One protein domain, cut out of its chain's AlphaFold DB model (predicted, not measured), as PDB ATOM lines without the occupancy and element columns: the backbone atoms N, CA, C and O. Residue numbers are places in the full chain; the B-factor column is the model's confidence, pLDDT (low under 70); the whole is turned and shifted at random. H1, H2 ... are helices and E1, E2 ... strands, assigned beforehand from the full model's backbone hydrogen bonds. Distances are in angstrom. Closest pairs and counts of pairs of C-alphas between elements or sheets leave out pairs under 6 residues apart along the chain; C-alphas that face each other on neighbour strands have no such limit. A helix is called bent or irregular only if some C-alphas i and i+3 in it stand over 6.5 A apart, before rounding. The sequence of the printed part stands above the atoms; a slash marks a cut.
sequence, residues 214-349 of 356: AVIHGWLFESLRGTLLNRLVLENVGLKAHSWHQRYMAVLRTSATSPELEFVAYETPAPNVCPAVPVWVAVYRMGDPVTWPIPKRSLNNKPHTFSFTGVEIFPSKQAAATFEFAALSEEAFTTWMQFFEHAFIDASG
ATOM      1  N   ALA A 214      15.904  12.845 -44.809       81.50
ATOM      2  CA  ALA A 214      16.301  13.724 -43.723       81.50
ATOM      3  C   ALA A 214      15.276  14.841 -43.530       81.50
ATOM      4  O   ALA A 214      14.800  15.450 -44.486       81.50
ATOM      5  N   VAL A 215      14.943  15.102 -42.270       85.06
ATOM      6  CA  VAL A 215      14.057  16.199 -41.874       85.06
ATOM      7  C   VAL A 215      14.880  17.418 -41.486       85.06
ATOM      8  O   VAL A 215      14.624  18.524 -41.950       85.06
ATOM      9  N   ILE A 216      15.901  17.196 -40.663       87.38
ATOM     10  CA  ILE A 216      16.874  18.205 -40.261       87.38
ATOM     11  C   ILE A 216      18.209  17.517 -39.998       87.38
ATOM     12  O   ILE A 216      18.267  16.357 -39.590       87.38
ATOM     13  N   HIS A 217      19.300  18.230 -40.229       87.00
ATOM     14  CA  HIS A 217      20.628  17.781 -39.852       87.00
ATOM     15  C   HIS A 217      21.476  18.969 -39.417       87.00
ATOM     16  O   HIS A 217      21.329  20.083 -39.923       87.00
ATOM     17  N   GLY A 218      22.410  18.737 -38.511       86.00
ATOM     18  CA  GLY A 218      23.240  19.804 -37.988       86.00
ATOM     19  C   GLY A 218      24.209  19.311 -36.940       86.00
ATOM     20  O   GLY A 218      24.150  18.177 -36.469       86.00
ATOM     21  N   TRP A 219      25.126  20.189 -36.572       86.50
ATOM     22  CA  TRP A 219      26.079  19.901 -35.522       86.50
ATOM     23  C   TRP A 219      25.469  20.195 -34.152       86.50
ATOM     24  O   TRP A 219      24.907  21.268 -33.930       86.50
ATOM     25  N   LEU A 220      25.614  19.246 -33.234       88.69
ATOM     26  CA  LEU A 220      25.191  19.361 -31.843       88.69
ATOM     27  C   LEU A 220      26.299  18.842 -30.930       88.69
ATOM     28  O   LEU A 220      27.141  18.041 -31.330       88.69
ATOM     29  N   PHE A 221      26.288  19.283 -29.683       86.75
ATOM     30  CA  PHE A 221      27.018  18.613 -28.625       86.75
ATOM     31  C   PHE A 221      26.120  17.573 -27.974       86.75
ATOM     32  O   PHE A 221      25.075  17.918 -27.438       86.75
ATOM     33  N   GLU A 222      26.556  16.324 -27.990       86.62
ATOM     34  CA  GLU A 222      25.975  15.220 -27.238       86.62
ATOM     35  C   GLU A 222      26.578  15.199 -25.828       86.62
ATOM     36  O   GLU A 222      27.798  15.308 -25.657       86.62
ATOM     37  N   SER A 223      25.734  15.063 -24.809       83.81
ATOM     38  CA  SER A 223      26.193  14.823 -23.445       83.81
ATOM     39  C   SER A 223      26.474  13.331 -23.231       83.81
ATOM     40  O   SER A 223      25.552  12.523 -23.111       83.81
ATOM     41  N   LEU A 224      27.748  12.974 -23.067       74.06
ATOM     42  CA  LEU A 224      28.151  11.619 -22.695       74.06
ATOM     43  C   LEU A 224      27.997  11.430 -21.181       74.06
ATOM     44  O   LEU A 224      28.808  11.918 -20.385       74.06
ATOM     45  N   ARG A 225      26.943  10.717 -20.774       62.81
ATOM     46  CA  ARG A 225      26.716  10.335 -19.376       62.81
ATOM     47  C   ARG A 225      27.584   9.122 -19.021       62.81
ATOM     48  O   ARG A 225      27.599   8.133 -19.742       62.81
ATOM     49  N   GLY A 226      28.275   9.177 -17.881       54.53
ATOM     50  CA  GLY A 226      28.907   7.990 -17.291       54.53
ATOM     51  C   GLY A 226      30.288   7.596 -17.825       54.53
ATOM     52  O   GLY A 226      30.665   6.433 -17.684       54.53
ATOM     53  N   THR A 227      31.082   8.523 -18.377       57.03
ATOM     54  CA  THR A 227      32.528   8.266 -18.505       57.03
ATOM     55  C   THR A 227      33.108   7.969 -17.114       57.03
ATOM     56  O   THR A 227      32.686   8.558 -16.116       57.03
ATOM     57  N   LEU A 228      34.055   7.024 -17.026       53.34
ATOM     58  CA  LEU A 228      34.643   6.552 -15.757       53.34
ATOM     59  C   LEU A 228      35.098   7.708 -14.848       53.34
ATOM     60  O   LEU A 228      34.898   7.665 -13.636       53.34
ATOM     61  N   LEU A 229      35.636   8.769 -15.453       52.16
ATOM     62  CA  LEU A 229      36.076   9.979 -14.763       52.16
ATOM     63  C   LEU A 229      34.908  10.770 -14.138       52.16
ATOM     64  O   LEU A 229      35.006  11.200 -12.991       52.16
ATOM     65  N   ASN A 230      33.785  10.912 -14.854       54.62
ATOM     66  CA  ASN A 230      32.597  11.627 -14.372       54.62
ATOM     67  C   ASN A 230      31.918  10.884 -13.214       54.62
ATOM     68  O   ASN A 230      31.439  11.522 -12.278       54.62
ATOM     69  N   ARG A 231      31.915   9.545 -13.266       57.22
ATOM     70  CA  ARG A 231      31.331   8.687 -12.227       57.22
ATOM     71  C   ARG A 231      32.126   8.758 -10.916       57.22
ATOM     72  O   ARG A 231      31.543   8.885  -9.852       57.22
ATOM     73  N   LEU A 232      33.459   8.738 -10.984       56.62
ATOM     74  CA  LEU A 232      34.312   8.681  -9.787       56.62
ATOM     75  C   LEU A 232      34.473  10.022  -9.057       56.62
ATOM     76  O   LEU A 232      34.552  10.042  -7.830       56.62
ATOM     77  N   VAL A 233      34.560  11.137  -9.784       56.88
ATOM     78  CA  VAL A 233      34.935  12.426  -9.175       56.88
ATOM     79  C   VAL A 233      33.720  13.216  -8.691       56.88
ATOM     80  O   VAL A 233      33.822  13.921  -7.693       56.88
ATOM     81  N   LEU A 234      32.574  13.112  -9.369       55.72
ATOM     82  CA  LEU A 234      31.475  14.064  -9.177       55.72
ATOM     83  C   LEU A 234      30.231  13.464  -8.514       55.72
ATOM     84  O   LEU A 234      29.590  14.173  -7.735       55.72
ATOM     85  N   GLU A 235      29.960  12.159  -8.677       60.38
ATOM     86  CA  GLU A 235      28.876  11.489  -7.931       60.38
ATOM     87  C   GLU A 235      29.110  11.558  -6.414       60.38
ATOM     88  O   GLU A 235      28.172  11.791  -5.655       60.38
ATOM     89  N   ASN A 236      30.374  11.493  -5.979       58.72
ATOM     90  CA  ASN A 236      30.771  11.623  -4.572       58.72
ATOM     91  C   ASN A 236      30.486  13.009  -3.963       58.72
ATOM     92  O   ASN A 236      30.485  13.150  -2.743       58.72
ATOM     93  N   VAL A 237      30.232  14.026  -4.791       60.38
ATOM     94  CA  VAL A 237      29.940  15.406  -4.361       60.38
ATOM     95  C   VAL A 237      28.512  15.829  -4.735       60.38
ATOM     96  O   VAL A 237      28.169  17.007  -4.657       60.38
ATOM     97  N   GLY A 238      27.670  14.879  -5.164       56.62
ATOM     98  CA  GLY A 238      26.292  15.139  -5.590       56.62
ATOM     99  C   GLY A 238      26.168  15.880  -6.928       56.62
ATOM    100  O   GLY A 238      25.096  16.393  -7.246       56.62
ATOM    101  N   LEU A 239      27.243  15.948  -7.721       54.75
ATOM    102  CA  LEU A 239      27.277  16.607  -9.026       54.75
ATOM    103  C   LEU A 239      27.266  15.561 -10.151       54.75
ATOM    104  O   LEU A 239      27.949  14.544 -10.089       54.75
ATOM    105  N   LYS A 240      26.519  15.814 -11.227       56.12
ATOM    106  CA  LYS A 240      26.614  15.023 -12.464       56.12
ATOM    107  C   LYS A 240      27.528  15.773 -13.432       56.12
ATOM    108  O   LYS A 240      27.167  16.858 -13.875       56.12
ATOM    109  N   ALA A 241      28.713  15.243 -13.753       54.59
ATOM    110  CA  ALA A 241      29.481  15.795 -14.870       54.59
ATOM    111  C   ALA A 241      28.960  15.279 -16.196       54.59
ATOM    112  O   ALA A 241      28.832  14.072 -16.417       54.59
ATOM    113  N   HIS A 242      28.818  16.222 -17.112       63.53
ATOM    114  CA  HIS A 242      28.573  15.968 -18.513       63.53
ATOM    115  C   HIS A 242      29.857  16.313 -19.265       63.53
ATOM    116  O   HIS A 242      30.321  17.456 -19.228       63.53
ATOM    117  N   SER A 243      30.460  15.318 -19.919       72.62
ATOM    118  CA  SER A 243      31.451  15.579 -20.963       72.62
ATOM    119  C   SER A 243      30.698  15.755 -22.271       72.62
ATOM    120  O   SER A 243      29.903  14.894 -22.648       72.62
ATOM    121  N   TRP A 244      30.938  16.870 -22.948       78.88
ATOM    122  CA  TRP A 244      30.255  17.202 -24.188       78.88
ATOM    123  C   TRP A 244      31.101  16.805 -25.384       78.88
ATOM    124  O   TRP A 244      32.253  17.224 -25.483       78.88
ATOM    125  N   HIS A 245      30.515  16.056 -26.310       82.88
ATOM    126  CA  HIS A 245      31.182  15.643 -27.535       82.88
ATOM    127  C   HIS A 245      30.460  16.226 -28.744       82.88
ATOM    128  O   HIS A 245      29.239  16.144 -28.837       82.88
ATOM    129  N   GLN A 246      31.193  16.861 -29.657       86.12
ATOM    130  CA  GLN A 246      30.584  17.400 -30.870       86.12
ATOM    131  C   GLN A 246      30.271  16.248 -31.828       86.12
ATOM    132  O   GLN A 246      31.154  15.472 -32.189       86.12
ATOM    133  N   ARG A 247      29.011  16.143 -32.240       86.25
ATOM    134  CA  ARG A 247      28.506  15.138 -33.174       86.25
ATOM    135  C   ARG A 247      27.817  15.824 -34.339       86.25
ATOM    136  O   ARG A 247      27.201  16.882 -34.181       86.25
ATOM    137  N   TYR A 248      27.894  15.202 -35.508       85.62
ATOM    138  CA  TYR A 248      26.973  15.533 -36.584       85.62
ATOM    139  C   TYR A 248      25.697  14.721 -36.365       85.62
ATOM    140  O   TYR A 248      25.753  13.499 -36.245       85.62
ATOM    141  N   MET A 249      24.560  15.395 -36.268       87.38
ATOM    142  CA  MET A 249      23.266  14.775 -36.013       87.38
ATOM    143  C   MET A 249      22.406  14.879 -37.262       87.38
ATOM    144  O   MET A 249      22.329  15.942 -37.879       87.38
ATOM    145  N   ALA A 250      21.734  13.792 -37.618       87.44
ATOM    146  CA  ALA A 250      20.668  13.799 -38.608       87.44
ATOM    147  C   ALA A 250      19.392  13.254 -37.971       87.44
ATOM    148  O   ALA A 250      19.437  12.255 -37.258       87.44
ATOM    149  N   VAL A 251      18.269  13.906 -38.248       88.75
ATOM    150  CA  VAL A 251      16.938  13.409 -37.912       88.75
ATOM    151  C   VAL A 251      16.310  12.874 -39.184       88.75
ATOM    152  O   VAL A 251      16.115  13.617 -40.150       88.75
ATOM    153  N   LEU A 252      16.027  11.579 -39.196       86.56
ATOM    154  CA  LEU A 252      15.457  10.875 -40.334       86.56
ATOM    155  C   LEU A 252      14.024  10.452 -40.015       86.56
ATOM    156  O   LEU A 252      13.703  10.118 -38.875       86.56
ATOM    157  N   ARG A 253      13.157  10.424 -41.027       81.50
ATOM    158  CA  ARG A 253      11.854   9.758 -40.886       81.50
ATOM    159  C   ARG A 253      12.038   8.242 -40.849       81.50
ATOM    160  O   ARG A 253      12.899   7.713 -41.549       81.50
ATOM    161  N   THR A 254      11.209   7.556 -40.065       74.69
ATOM    162  CA  THR A 254      11.175   6.080 -40.024       74.69
ATOM    163  C   THR A 254      10.227   5.475 -41.053       74.69
ATOM    164  O   THR A 254      10.407   4.330 -41.448       74.69
ATOM    165  N   SER A 255       9.209   6.224 -41.477       76.12
ATOM    166  CA  SER A 255       8.360   5.943 -42.636       76.12
ATOM    167  C   SER A 255       7.562   7.198 -43.006       76.12
ATOM    168  O   SER A 255       7.637   8.219 -42.316       76.12
ATOM    169  N   ALA A 256       6.783   7.138 -44.087       70.00
ATOM    170  CA  ALA A 256       5.913   8.243 -44.487       70.00
ATOM    171  C   ALA A 256       4.776   8.524 -43.482       70.00
ATOM    172  O   ALA A 256       4.313   9.659 -43.402       70.00
ATOM    173  N   THR A 257       4.332   7.509 -42.734       71.81
ATOM    174  CA  THR A 257       3.127   7.561 -41.884       71.81
ATOM    175  C   THR A 257       3.404   7.348 -40.398       71.81
ATOM    176  O   THR A 257       2.528   7.593 -39.574       71.81
ATOM    177  N   SER A 258       4.604   6.887 -40.034       77.12
ATOM    178  CA  SER A 258       4.967   6.653 -38.637       77.12
ATOM    179  C   SER A 258       5.180   7.973 -37.896       77.12
ATOM    180  O   SER A 258       5.862   8.860 -38.418       77.12
ATOM    181  N   PRO A 259       4.694   8.084 -36.645       80.50
ATOM    182  CA  PRO A 259       5.056   9.178 -35.761       80.50
ATOM    183  C   PRO A 259       6.524   9.105 -35.318       80.50
ATOM    184  O   PRO A 259       6.973   9.954 -34.567       80.50
ATOM    185  N   GLU A 260       7.295   8.093 -35.707       84.31
ATOM    186  CA  GLU A 260       8.653   7.903 -35.208       84.31
ATOM    187  C   GLU A 260       9.709   8.596 -36.083       84.31
ATOM    188  O   GLU A 260       9.706   8.508 -37.317       84.31
ATOM    189  N   LEU A 261      10.659   9.246 -35.420       87.31
ATOM    190  CA  LEU A 261      11.834   9.872 -36.007       87.31
ATOM    191  C   LEU A 261      13.095   9.221 -35.446       87.31
ATOM    192  O   LEU A 261      13.196   8.933 -34.256       87.31
ATOM    193  N   GLU A 262      14.075   9.011 -36.309       88.06
ATOM    194  CA  GLU A 262      15.390   8.512 -35.932       88.06
ATOM    195  C   GLU A 262      16.338   9.683 -35.730       88.06
ATOM    196  O   GLU A 262      16.679  10.386 -36.681       88.06
ATOM    197  N   PHE A 263      16.804   9.860 -34.499       88.69
ATOM    198  CA  PHE A 263      17.963  10.683 -34.207       88.69
ATOM    199  C   PHE A 263      19.208   9.840 -34.392       88.69
ATOM    200  O   PHE A 263      19.422   8.842 -33.705       88.69
ATOM    201  N   VAL A 264      20.035  10.266 -35.333       86.81
ATOM    202  CA  VAL A 264      21.212   9.531 -35.746       86.81
ATOM    203  C   VAL A 264      22.440  10.375 -35.477       86.81
ATOM    204  O   VAL A 264      22.621  11.430 -36.090       86.81
ATOM    205  N   ALA A 265      23.284   9.905 -34.560       86.19
ATOM    206  CA  ALA A 265      24.548  10.552 -34.262       86.19
ATOM    207  C   ALA A 265      25.672   9.947 -35.084       86.19
ATOM    208  O   ALA A 265      25.825   8.729 -35.224       86.19
ATOM    209  N   TYR A 266      26.509  10.843 -35.569       83.00
ATOM    210  CA  TYR A 266      27.649  10.526 -36.380       83.00
ATOM    211  C   TYR A 266      28.921  11.122 -35.792       83.00
ATOM    212  O   TYR A 266      28.979  12.295 -35.409       83.00
ATOM    213  N   GLU A 267      29.970  10.307 -35.786       77.62
ATOM    214  CA  GLU A 267      31.326  10.741 -35.488       77.62
ATOM    215  C   GLU A 267      32.016  11.172 -36.782       77.62
ATOM    216  O   GLU A 267      32.061  10.423 -37.763       77.62
ATOM    217  N   THR A 268      32.528  12.401 -36.811       67.31
ATOM    218  CA  THR A 268      33.277  12.904 -37.962       67.31
ATOM    219  C   THR A 268      34.767  12.666 -37.768       67.31
ATOM    220  O   THR A 268      35.342  13.230 -36.838       67.31
ATOM    221  N   PRO A 269      35.425  11.904 -38.656       61.34
ATOM    222  CA  PRO A 269      36.857  11.655 -38.542       61.34
ATOM    223  C   PRO A 269      37.712  12.866 -38.963       61.34
ATOM    224  O   PRO A 269      38.879  12.937 -38.589       61.34
ATOM    225  N   ALA A 270      37.160  13.810 -39.742       58.09
ATOM    226  CA  ALA A 270      37.803  15.057 -40.170       58.09
ATOM    227  C   ALA A 270      36.775  16.015 -40.824       58.09
ATOM    228  O   ALA A 270      35.693  15.562 -41.221       58.09
ATOM    229  N   PRO A 271      37.097  17.314 -41.005       51.66
ATOM    230  CA  PRO A 271      36.283  18.235 -41.801       51.66
ATOM    231  C   PRO A 271      36.016  17.690 -43.215       51.66
ATOM    232  O   PRO A 271      36.920  17.160 -43.859       51.66
ATOM    233  N   ASN A 272      34.784  17.843 -43.712       50.53
ATOM    234  CA  ASN A 272      34.319  17.399 -45.040       50.53
ATOM    235  C   ASN A 272      34.281  15.879 -45.288       50.53
ATOM    236  O   ASN A 272      34.018  15.454 -46.415       50.53
ATOM    237  N   VAL A 273      34.492  15.049 -44.264       55.03
ATOM    238  CA  VAL A 273      34.287  13.601 -44.378       55.03
ATOM    239  C   VAL A 273      32.861  13.269 -43.958       55.03
ATOM    240  O   VAL A 273      32.478  13.490 -42.812       55.03
ATOM    241  N   CYS A 274      32.068  12.735 -44.894       53.28
ATOM    242  CA  CYS A 274      30.748  12.209 -44.561       53.28
ATOM    243  C   CYS A 274      30.910  11.061 -43.559       53.28
ATOM    244  O   CYS A 274      31.713  10.153 -43.801       53.28
ATOM    245  N   PRO A 275      30.172  11.087 -42.447       63.75
ATOM    246  CA  PRO A 275      30.329  10.080 -41.430       63.75
ATOM    247  C   PRO A 275      29.816   8.717 -41.891       63.75
ATOM    248  O   PRO A 275      28.915   8.586 -42.718       63.75
ATOM    249  N   ALA A 276      30.465   7.709 -41.337       66.00
ATOM    250  CA  ALA A 276      30.510   6.340 -41.801       66.00
ATOM    251  C   ALA A 276      29.284   5.507 -41.417       66.00
ATOM    252  O   ALA A 276      28.409   5.177 -42.203       66.00
ATOM    253  N   VAL A 277      29.257   5.120 -40.158       66.94
ATOM    254  CA  VAL A 277      28.225   4.312 -39.541       66.94
ATOM    255  C   VAL A 277      27.717   5.185 -38.411       66.94
ATOM    256  O   VAL A 277      28.528   5.880 -37.786       66.94
ATOM    257  N   PRO A 278      26.399   5.235 -38.181       75.00
ATOM    258  CA  PRO A 278      25.917   5.892 -36.984       75.00
ATOM    259  C   PRO A 278      26.637   5.298 -35.776       75.00
ATOM    260  O   PRO A 278      26.776   4.082 -35.678       75.00
ATOM    261  N   VAL A 279      27.148   6.152 -34.896       80.44
ATOM    262  CA  VAL A 279      27.726   5.696 -33.622       80.44
ATOM    263  C   VAL A 279      26.634   5.469 -32.588       80.44
ATOM    264  O   VAL A 279      26.827   4.726 -31.632       80.44
ATOM    265  N   TRP A 280      25.473   6.076 -32.821       84.44
ATOM    266  CA  TRP A 280      24.309   5.987 -31.967       84.44
ATOM    267  C   TRP A 280      23.049   6.285 -32.783       84.44
ATOM    268  O   TRP A 280      23.052   7.168 -33.650       84.44
ATOM    269  N   VAL A 281      21.988   5.523 -32.523       84.25
ATOM    270  CA  VAL A 281      20.656   5.764 -33.086       84.25
ATOM    271  C   VAL A 281      19.639   5.618 -31.973       84.25
ATOM    272  O   VAL A 281      19.539   4.548 -31.364       84.25
ATOM    273  N   ALA A 282      18.832   6.652 -31.772       87.25
ATOM    274  CA  ALA A 282      17.618   6.543 -30.985       87.25
ATOM    275  C   ALA A 282      16.393   6.863 -31.821       87.25
ATOM    276  O   ALA A 282      16.400   7.747 -32.678       87.25
ATOM    277  N   VAL A 283      15.326   6.134 -31.529       86.88
ATOM    278  CA  VAL A 283      13.999   6.424 -32.040       86.88
ATOM    279  C   VAL A 283      13.286   7.304 -31.031       86.88
ATOM    280  O   VAL A 283      13.282   7.032 -29.829       86.88
ATOM    281  N   TYR A 284      12.679   8.354 -31.549       85.31
ATOM    282  CA  TYR A 284      11.849   9.286 -30.820       85.31
ATOM    283  C   TYR A 284      10.446   9.276 -31.413       85.31
ATOM    284  O   TYR A 284      10.308   9.226 -32.636       85.31
ATOM    285  N   ARG A 285       9.406   9.319 -30.580       83.69
ATOM    286  CA  ARG A 285       8.026   9.354 -31.061       83.69
ATOM    287  C   ARG A 285       7.505  10.786 -31.053       83.69
ATOM    288  O   ARG A 285       7.652  11.511 -30.078       83.69
ATOM    289  N   MET A 286       6.880  11.192 -32.155       77.81
ATOM    290  CA  MET A 286       6.238  12.492 -32.276       77.81
ATOM    291  C   MET A 286       5.186  12.659 -31.170       77.81
ATOM    292  O   MET A 286       4.342  11.782 -30.992       77.81
ATOM    293  N   GLY A 287       5.262  13.770 -30.433       71.88
ATOM    294  CA  GLY A 287       4.400  14.072 -29.285       71.88
ATOM    295  C   GLY A 287       5.004  13.736 -27.917       71.88
ATOM    296  O   GLY A 287       4.461  14.171 -26.903       71.88
ATOM    297  N   ASP A 288       6.132  13.019 -27.861       77.56
ATOM    298  CA  ASP A 288       6.891  12.901 -26.614       77.56
ATOM    299  C   ASP A 288       7.382  14.299 -26.165       77.56
ATOM    300  O   ASP A 288       7.565  15.202 -26.988       77.56
ATOM    301  N   PRO A 289       7.596  14.535 -24.858       74.19
ATOM    302  CA  PRO A 289       8.058  15.830 -24.384       74.19
ATOM    303  C   PRO A 289       9.533  16.048 -24.745       74.19
ATOM    304  O   PRO A 289      10.395  15.199 -24.480       74.19
ATOM    305  N   VAL A 290       9.832  17.223 -25.295       80.75
ATOM    306  CA  VAL A 290      11.184  17.794 -25.319       80.75
ATOM    307  C   VAL A 290      11.265  18.771 -24.139       80.75
ATOM    308  O   VAL A 290      10.292  19.434 -23.799       80.75
ATOM    309  N   THR A 291      12.391  18.830 -23.437       81.06
ATOM    310  CA  THR A 291      12.597  19.769 -22.324       81.06
ATOM    311  C   THR A 291      13.601  20.831 -22.735       81.06
ATOM    312  O   THR A 291      14.730  20.501 -23.109       81.06
ATOM    313  N   TRP A 292      13.210  22.103 -22.640       75.56
ATOM    314  CA  TRP A 292      14.076  23.249 -22.910       75.56
ATOM    315  C   TRP A 292      13.647  24.491 -22.096       75.56
ATOM    316  O   TRP A 292      12.453  24.701 -21.895       75.56
ATOM    317  N   PRO A 293      14.592  25.340 -21.644       68.69
ATOM    318  CA  PRO A 293      15.989  25.006 -21.384       68.69
ATOM    319  C   PRO A 293      16.095  24.066 -20.176       68.69
ATOM    320  O   PRO A 293      15.295  24.121 -19.242       68.69
ATOM    321  N   ILE A 294      17.125  23.226 -20.144       63.28
ATOM    322  CA  ILE A 294      17.395  22.418 -18.952       63.28
ATOM    323  C   ILE A 294      17.928  23.356 -17.848       63.28
ATOM    324  O   ILE A 294      18.837  24.149 -18.121       63.28
ATOM    325  N   PRO A 295      17.403  23.307 -16.604       58.78
ATOM    326  CA  PRO A 295      17.864  24.177 -15.526       58.78
ATOM    327  C   PRO A 295      19.389  24.111 -15.347       58.78
ATOM    328  O   PRO A 295      19.954  23.032 -15.180       58.78
ATOM    329  N   LYS A 296      20.060  25.275 -15.329       54.81
ATOM    330  CA  LYS A 296      21.536  25.435 -15.358       54.81
ATOM    331  C   LYS A 296      22.324  24.541 -14.386       54.81
ATOM    332  O   LYS A 296      23.490  24.250 -14.640       54.81
ATOM    333  N   ARG A 297      21.707  24.104 -13.283       53.91
ATOM    334  CA  ARG A 297      22.351  23.307 -12.228       53.91
ATOM    335  C   ARG A 297      22.740  21.883 -12.651       53.91
ATOM    336  O   ARG A 297      23.547  21.289 -11.948       53.91
ATOM    337  N   SER A 298      22.225  21.338 -13.761       53.81
ATOM    338  CA  SER A 298      22.492  19.941 -14.150       53.81
ATOM    339  C   SER A 298      23.482  19.734 -15.302       53.81
ATOM    340  O   SER A 298      23.873  18.599 -15.507       53.81
ATOM    341  N   LEU A 299      23.921  20.763 -16.044       58.66
ATOM    342  CA  LEU A 299      24.619  20.576 -17.337       58.66
ATOM    343  C   LEU A 299      25.948  21.342 -17.510       58.66
ATOM    344  O   LEU A 299      26.295  21.763 -18.617       58.66
ATOM    345  N   ASN A 300      26.724  21.529 -16.438       63.62
ATOM    346  CA  ASN A 300      28.039  22.196 -16.496       63.62
ATOM    347  C   ASN A 300      28.016  23.572 -17.215       63.62
ATOM    348  O   ASN A 300      28.960  23.920 -17.921       63.62
ATOM    349  N   ASN A 301      26.940  24.358 -17.061       64.56
ATOM    350  CA  ASN A 301      26.773  25.700 -17.649       64.56
ATOM    351  C   ASN A 301      26.802  25.795 -19.188       64.56
ATOM    352  O   ASN A 301      26.982  26.895 -19.715       64.56
ATOM    353  N   LYS A 302      26.604  24.701 -19.937       76.06
ATOM    354  CA  LYS A 302      26.537  24.809 -21.401       76.06
ATOM    355  C   LYS A 302      25.246  25.537 -21.824       76.06
ATOM    356  O   LYS A 302      24.175  25.142 -21.362       76.06
ATOM    357  N   PRO A 303      25.313  26.611 -22.635       81.19
ATOM    358  CA  PRO A 303      24.118  27.303 -23.111       81.19
ATOM    359  C   PRO A 303      23.388  26.473 -24.176       81.19
ATOM    360  O   PRO A 303      23.941  25.504 -24.697       81.19
ATOM    361  N   HIS A 304      22.160  26.878 -24.514       87.31
ATOM    362  CA  HIS A 304      21.393  26.311 -25.634       87.31
ATOM    363  C   HIS A 304      21.128  24.799 -25.521       87.31
ATOM    364  O   HIS A 304      21.282  24.052 -26.491       87.31
ATOM    365  N   THR A 305      20.775  24.345 -24.318       87.38
ATOM    366  CA  THR A 305      20.564  22.930 -24.006       87.38
ATOM    367  C   THR A 305      19.108  22.512 -24.140       87.38
ATOM    368  O   THR A 305      18.192  23.260 -23.798       87.38
ATOM    369  N   PHE A 306      18.910  21.276 -24.586       87.38
ATOM    370  CA  PHE A 306      17.609  20.621 -24.645       87.38
ATOM    371  C   PHE A 306      17.763  19.115 -24.405       87.38
ATOM    372  O   PHE A 306      18.856  18.557 -24.553       87.38
ATOM    373  N   SER A 307      16.682  18.444 -24.020       87.06
ATOM    374  CA  SER A 307      16.648  16.984 -23.897       87.06
ATOM    375  C   SER A 307      15.347  16.396 -24.397       87.06
ATOM    376  O   SER A 307      14.314  17.055 -24.409       87.06
ATOM    377  N   PHE A 308      15.395  15.127 -24.777       86.00
ATOM    378  CA  PHE A 308      14.212  14.351 -25.118       86.00
ATOM    379  C   PHE A 308      14.355  12.921 -24.597       86.00
ATOM    380  O   PHE A 308      15.468  12.453 -24.349       86.00
ATOM    381  N   THR A 309      13.237  12.220 -24.417       86.69
ATOM    382  CA  THR A 309      13.238  10.800 -24.026       86.69
ATOM    383  C   THR A 309      13.005   9.931 -25.249       86.69
ATOM    384  O   THR A 309      12.004  10.104 -25.922       86.69
ATOM    385  N   GLY A 310      13.915   9.010 -25.551       87.38
ATOM    386  CA  GLY A 310      13.800   8.123 -26.711       87.38
ATOM    387  C   GLY A 310      14.269   6.709 -26.403       87.38
ATOM    388  O   GLY A 310      14.762   6.427 -25.311       87.38
ATOM    389  N   VAL A 311      14.137   5.813 -27.376       86.62
ATOM    390  CA  VAL A 311      14.595   4.423 -27.281       86.62
ATOM    391  C   VAL A 311      15.851   4.260 -28.122       86.62
ATOM    392  O   VAL A 311      15.799   4.373 -29.346       86.62
ATOM    393  N   GLU A 312      16.981   3.971 -27.480       86.06
ATOM    394  CA  GLU A 312      18.201   3.609 -28.200       86.06
ATOM    395  C   GLU A 312      17.996   2.266 -28.907       86.06
ATOM    396  O   GLU A 312      17.603   1.278 -28.284       86.06
ATOM    397  N   ILE A 313      18.252   2.233 -30.212       81.44
ATOM    398  CA  ILE A 313      18.181   1.017 -31.034       81.44
ATOM    399  C   ILE A 313      19.553   0.591 -31.566       81.44
ATOM    400  O   ILE A 313      19.692  -0.527 -32.062       81.44
ATOM    401  N   PHE A 314      20.564   1.453 -31.445       70.88
ATOM    402  CA  PHE A 314      21.955   1.177 -31.791       70.88
ATOM    403  C   PHE A 314      22.893   1.910 -30.813       70.88
ATOM    404  O   PHE A 314      22.658   3.099 -30.582       70.88
ATOM    405  N   PRO A 315      23.968   1.274 -30.290       66.06
ATOM    406  CA  PRO A 315      24.545  -0.024 -30.689       66.06
ATOM    407  C   PRO A 315      23.817  -1.258 -30.143       66.06
ATOM    408  O   PRO A 315      23.982  -2.355 -30.674       66.06
ATOM    409  N   SER A 316      22.984  -1.091 -29.121       69.94
ATOM    410  CA  SER A 316      22.132  -2.148 -28.576       69.94
ATOM    411  C   SER A 316      20.769  -1.576 -28.239       69.94
ATOM    412  O   SER A 316      20.679  -0.439 -27.790       69.94
ATOM    413  N   LYS A 317      19.705  -2.362 -28.417       74.19
ATOM    414  CA  LYS A 317      18.365  -1.922 -28.035       74.19
ATOM    415  C   LYS A 317      18.270  -1.807 -26.511       74.19
ATOM    416  O   LYS A 317      18.367  -2.824 -25.825       74.19
ATOM    417  N   GLN A 318      18.081  -0.595 -25.999       77.75
ATOM    418  CA  GLN A 318      17.934  -0.321 -24.565       77.75
ATOM    419  C   GLN A 318      16.509   0.140 -24.228       77.75
ATOM    420  O   GLN A 318      15.677   0.347 -25.111       77.75
ATOM    421  N   ALA A 319      16.214   0.269 -22.933       80.94
ATOM    422  CA  ALA A 319      14.988   0.913 -22.472       80.94
ATOM    423  C   ALA A 319      14.992   2.414 -22.811       80.94
ATOM    424  O   ALA A 319      16.029   2.987 -23.149       80.94
ATOM    425  N   ALA A 320      13.823   3.048 -22.704       83.88
ATOM    426  CA  ALA A 320      13.707   4.483 -22.913       83.88
ATOM    427  C   ALA A 320      14.638   5.252 -21.959       83.88
ATOM    428  O   ALA A 320      14.671   4.988 -20.755       83.88
ATOM    429  N   ALA A 321      15.382   6.208 -22.504       82.50
ATOM    430  CA  ALA A 321      16.324   7.035 -21.768       82.50
ATOM    431  C   ALA A 321      16.212   8.494 -22.211       82.50
ATOM    432  O   ALA A 321      15.850   8.799 -23.347       82.50
ATOM    433  N   THR A 322      16.532   9.411 -21.300       85.00
ATOM    434  CA  THR A 322      16.633  10.836 -21.623       85.00
ATOM    435  C   THR A 322      18.001  11.132 -22.222       85.00
ATOM    436  O   THR A 322      19.014  10.858 -21.575       85.00
ATOM    437  N   PHE A 323      18.026  11.742 -23.402       85.62
ATOM    438  CA  PHE A 323      19.225  12.195 -24.100       85.62
ATOM    439  C   PHE A 323      19.321  13.715 -24.042       85.62
ATOM    440  O   PHE A 323      18.312  14.407 -24.146       85.62
ATOM    441  N   GLU A 324      20.530  14.235 -23.848       87.25
ATOM    442  CA  GLU A 324      20.794  15.658 -23.623       87.25
ATOM    443  C   GLU A 324      21.736  16.197 -24.690       87.25
ATOM    444  O   GLU A 324      22.798  15.622 -24.954       87.25
ATOM    445  N   PHE A 325      21.363  17.342 -25.255       88.31
ATOM    446  CA  PHE A 325      22.097  17.998 -26.323       88.31
ATOM    447  C   PHE A 325      22.284  19.487 -26.042       88.31
ATOM    448  O   PHE A 325      21.538  20.094 -25.272       88.31
ATOM    449  N   ALA A 326      23.288  20.080 -26.682       88.56
ATOM    450  CA  ALA A 326      23.472  21.524 -26.732       88.56
ATOM    451  C   ALA A 326      23.800  21.976 -28.156       88.56
ATOM    452  O   ALA A 326      24.636  21.366 -28.827       88.56
ATOM    453  N   ALA A 327      23.171  23.055 -28.614       88.88
ATOM    454  CA  ALA A 327      23.503  23.649 -29.904       88.88
ATOM    455  C   ALA A 327      24.835  24.422 -29.853       88.88
ATOM    456  O   ALA A 327      25.289  24.851 -28.791       88.88
ATOM    457  N   LEU A 328      25.479  24.596 -31.012       86.31
ATOM    458  CA  LEU A 328      26.747  25.335 -31.139       86.31
ATOM    459  C   LEU A 328      26.592  26.854 -31.020       86.31
ATOM    460  O   LEU A 328      27.554  27.537 -30.678       86.31
ATOM    461  N   SER A 329      25.410  27.372 -31.334       87.44
ATOM    462  CA  SER A 329      25.084  28.796 -31.335       87.44
ATOM    463  C   SER A 329      23.596  28.996 -31.052       87.44
ATOM    464  O   SER A 329      22.805  28.053 -31.138       87.44
ATOM    465  N   GLU A 330      23.211  30.234 -30.753       87.50
ATOM    466  CA  GLU A 330      21.813  30.637 -30.586       87.50
ATOM    467  C   GLU A 330      20.988  30.445 -31.868       87.50
ATOM    468  O   GLU A 330      19.854  29.976 -31.813       87.50
ATOM    469  N   GLU A 331      21.571  30.720 -33.035       89.12
ATOM    470  CA  GLU A 331      20.930  30.496 -34.338       89.12
ATOM    471  C   GLU A 331      20.655  29.004 -34.583       89.12
ATOM    472  O   GLU A 331      19.536  28.607 -34.921       89.12
ATOM    473  N   ALA A 332      21.660  28.153 -34.343       87.44
ATOM    474  CA  ALA A 332      21.494  26.708 -34.438       87.44
ATOM    475  C   ALA A 332      20.437  26.216 -33.441       87.44
ATOM    476  O   ALA A 332      19.578  25.420 -33.808       87.44
ATOM    477  N   PHE A 333      20.463  26.717 -32.201       89.44
ATOM    478  CA  PHE A 333      19.460  26.392 -31.188       89.44
ATOM    479  C   PHE A 333      18.053  26.736 -31.659       89.44
ATOM    480  O   PHE A 333      17.176  25.882 -31.620       89.44
ATOM    481  N   THR A 334      17.867  27.950 -32.171       89.00
ATOM    482  CA  THR A 334      16.588  28.430 -32.704       89.00
ATOM    483  C   THR A 334      16.100  27.537 -33.842       89.00
ATOM    484  O   THR A 334      14.936  27.162 -33.857       89.00
ATOM    485  N   THR A 335      16.992  27.115 -34.740       89.94
ATOM    486  CA  THR A 335      16.646  26.230 -35.868       89.94
ATOM    487  C   THR A 335      16.162  24.862 -35.379       89.94
ATOM    488  O   THR A 335      15.143  24.354 -35.843       89.94
ATOM    489  N   TRP A 336      16.871  24.268 -34.412       88.81
ATOM    490  CA  TRP A 336      16.452  23.015 -33.785       88.81
ATOM    491  C   TRP A 336      15.126  23.177 -33.042       88.81
ATOM    492  O   TRP A 336      14.253  22.332 -33.203       88.81
ATOM    493  N   MET A 337      14.941  24.255 -32.274       87.31
ATOM    494  CA  MET A 337      13.696  24.507 -31.540       87.31
ATOM    495  C   MET A 337      12.516  24.730 -32.482       87.31
ATOM    496  O   MET A 337      11.500  24.086 -32.291       87.31
ATOM    497  N   GLN A 338      12.658  25.522 -33.547       87.19
ATOM    498  CA  GLN A 338      11.617  25.681 -34.570       87.19
ATOM    499  C   GLN A 338      11.270  24.355 -35.244       87.19
ATOM    500  O   GLN A 338      10.102  24.086 -35.521       87.19
ATOM    501  N   PHE A 339      12.267  23.509 -35.516       86.31
ATOM    502  CA  PHE A 339      12.001  22.150 -35.973       86.31
ATOM    503  C   PHE A 339      11.160  21.392 -34.942       86.31
ATOM    504  O   PHE A 339      10.164  20.779 -35.322       86.31
ATOM    505  N   PHE A 340      11.517  21.464 -33.655       83.06
ATOM    506  CA  PHE A 340      10.749  20.784 -32.622       83.06
ATOM    507  C   PHE A 340       9.324  21.361 -32.463       83.06
ATOM    508  O   PHE A 340       8.366  20.614 -32.290       83.06
ATOM    509  N   GLU A 341       9.149  22.674 -32.580       79.62
ATOM    510  CA  GLU A 341       7.846  23.341 -32.538       79.62
ATOM    511  C   GLU A 341       6.926  22.824 -33.650       79.62
ATOM    512  O   GLU A 341       5.851  22.295 -33.364       79.62
ATOM    513  N   HIS A 342       7.386  22.872 -34.904       76.50
ATOM    514  CA  HIS A 342       6.594  22.434 -36.058       76.50
ATOM    515  C   HIS A 342       6.379  20.918 -36.112       76.50
ATOM    516  O   HIS A 342       5.344  20.459 -36.592       76.50
ATOM    517  N   ALA A 343       7.357  20.124 -35.673       73.00
ATOM    518  CA  ALA A 343       7.254  18.670 -35.718       73.00
ATOM    519  C   ALA A 343       6.515  18.077 -34.505       73.00
ATOM    520  O   ALA A 343       6.028  16.951 -34.607       73.00
ATOM    521  N   PHE A 344       6.432  18.787 -33.369       69.25
ATOM    522  CA  PHE A 344       5.969  18.189 -32.108       69.25
ATOM    523  C   PHE A 344       5.006  19.041 -31.270       69.25
ATOM    524  O   PHE A 344       4.170  18.449 -30.592       69.25
ATOM    525  N   ILE A 345       5.069  20.380 -31.290       56.78
ATOM    526  CA  ILE A 345       4.208  21.200 -30.411       56.78
ATOM    527  C   ILE A 345       2.772  21.276 -30.951       56.78
ATOM    528  O   ILE A 345       1.832  21.049 -30.185       56.78
ATOM    529  N   ASP A 346       2.574  21.437 -32.263       47.97
ATOM    530  CA  ASP A 346       1.224  21.467 -32.862       47.97
ATOM    531  C   ASP A 346       0.506  20.104 -32.860       47.97
ATOM    532  O   ASP A 346      -0.725  20.047 -32.874       47.97
ATOM    533  N   ALA A 347       1.238  18.992 -32.724       47.09
ATOM    534  CA  ALA A 347       0.641  17.661 -32.559       47.09
ATOM    535  C   ALA A 347      -0.061  17.478 -31.196       47.09
ATOM    536  O   ALA A 347      -0.884  16.575 -31.041       47.09
ATOM    537  N   SER A 348       0.232  18.344 -30.221       44.03
ATOM    538  CA  SER A 348      -0.430  18.384 -28.910       44.03
ATOM    539  C   SER A 348      -1.488  19.494 -28.780       44.03
ATOM    540  O   SER A 348      -2.168  19.565 -27.758       44.03
ATOM    541  N   GLY A 349      -1.652  20.334 -29.816       44.19
ATOM    542  CA  GLY A 349      -2.528  21.513 -29.811       44.19
ATOM    543  C   GLY A 349      -3.652  21.530 -30.856       44.19
ATOM    544  O   GLY A 349      -4.560  22.347 -30.727       44.19
TER     545      GLY A 349
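What this domain is: This is residues 214 to 349 of the 356 residues of an uncharacterized protein of Aphanomyces astaci (UniProt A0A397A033). A small closed barrel of six antiparallel strands is the core; H2 crosses its outside, and the short helix H1 lies off it, between E1 and E2 along the chain. The 136 printed residues run E1 H1 E2 E3 E4 E5 E6 H2, of mixed class; E2 to E6 make a meander, each strand the antiparallel neighbour of the one before. The whole is compact, with a radius of gyration of the C-alphas of 15.2 A and spans of 47 by 37 by 32 A.

How they stand to each other: Start round the barrel at E1, residues 214 to 224, and E2, residues 243 to 253: N 218 and O 249 are 2.9 A apart. Next come E3, residues 260 to 266 (N 250 to O 264, 2.9 A), and E4, residues 280 to 285 (N 263 to O 282, 2.8 A). E5, residues 305 to 314, follows with N 283 to O 311 at 2.8 A, then E6, residues 320 to 327, with N 310 to O 321 at 2.9 A; E6 closes on E1, N 221 to O 326, 2.8 A. H2, residues 330 to 348, is on the barrel, outside it, 8.7 A in height over the sheet; its closest C-alphas to E1 are Phe 339 and Ile 216, 7.6 A. H1, residues 228 to 237, is not on it. Within hydrogen-bond range are 2 of 6 O i to N i+4 and 1 of 7 O i to N i+3 pairs in H1, and 12 of 15 O i to N i+4 pairs in H2.

Where its parts are: Find C-alpha 214 at (16.301, 13.724, -43.723); E1 runs 24.2 A, E2 28.5 A, E5 23.1 A. H2 ends 25.4 A on at C-alpha 348, (-0.430, 18.384, -28.910), irregular, with C-alphas 343 and 346 7.2 A apart.

The domain as a whole: The farthest C-alphas, Val 237 and Ala 256, are 47.3 A apart. The printed part has no cut; links E3 to E4 and E4 to E5 are long. Among 45 residues under pLDDT 70 are 225 to 242.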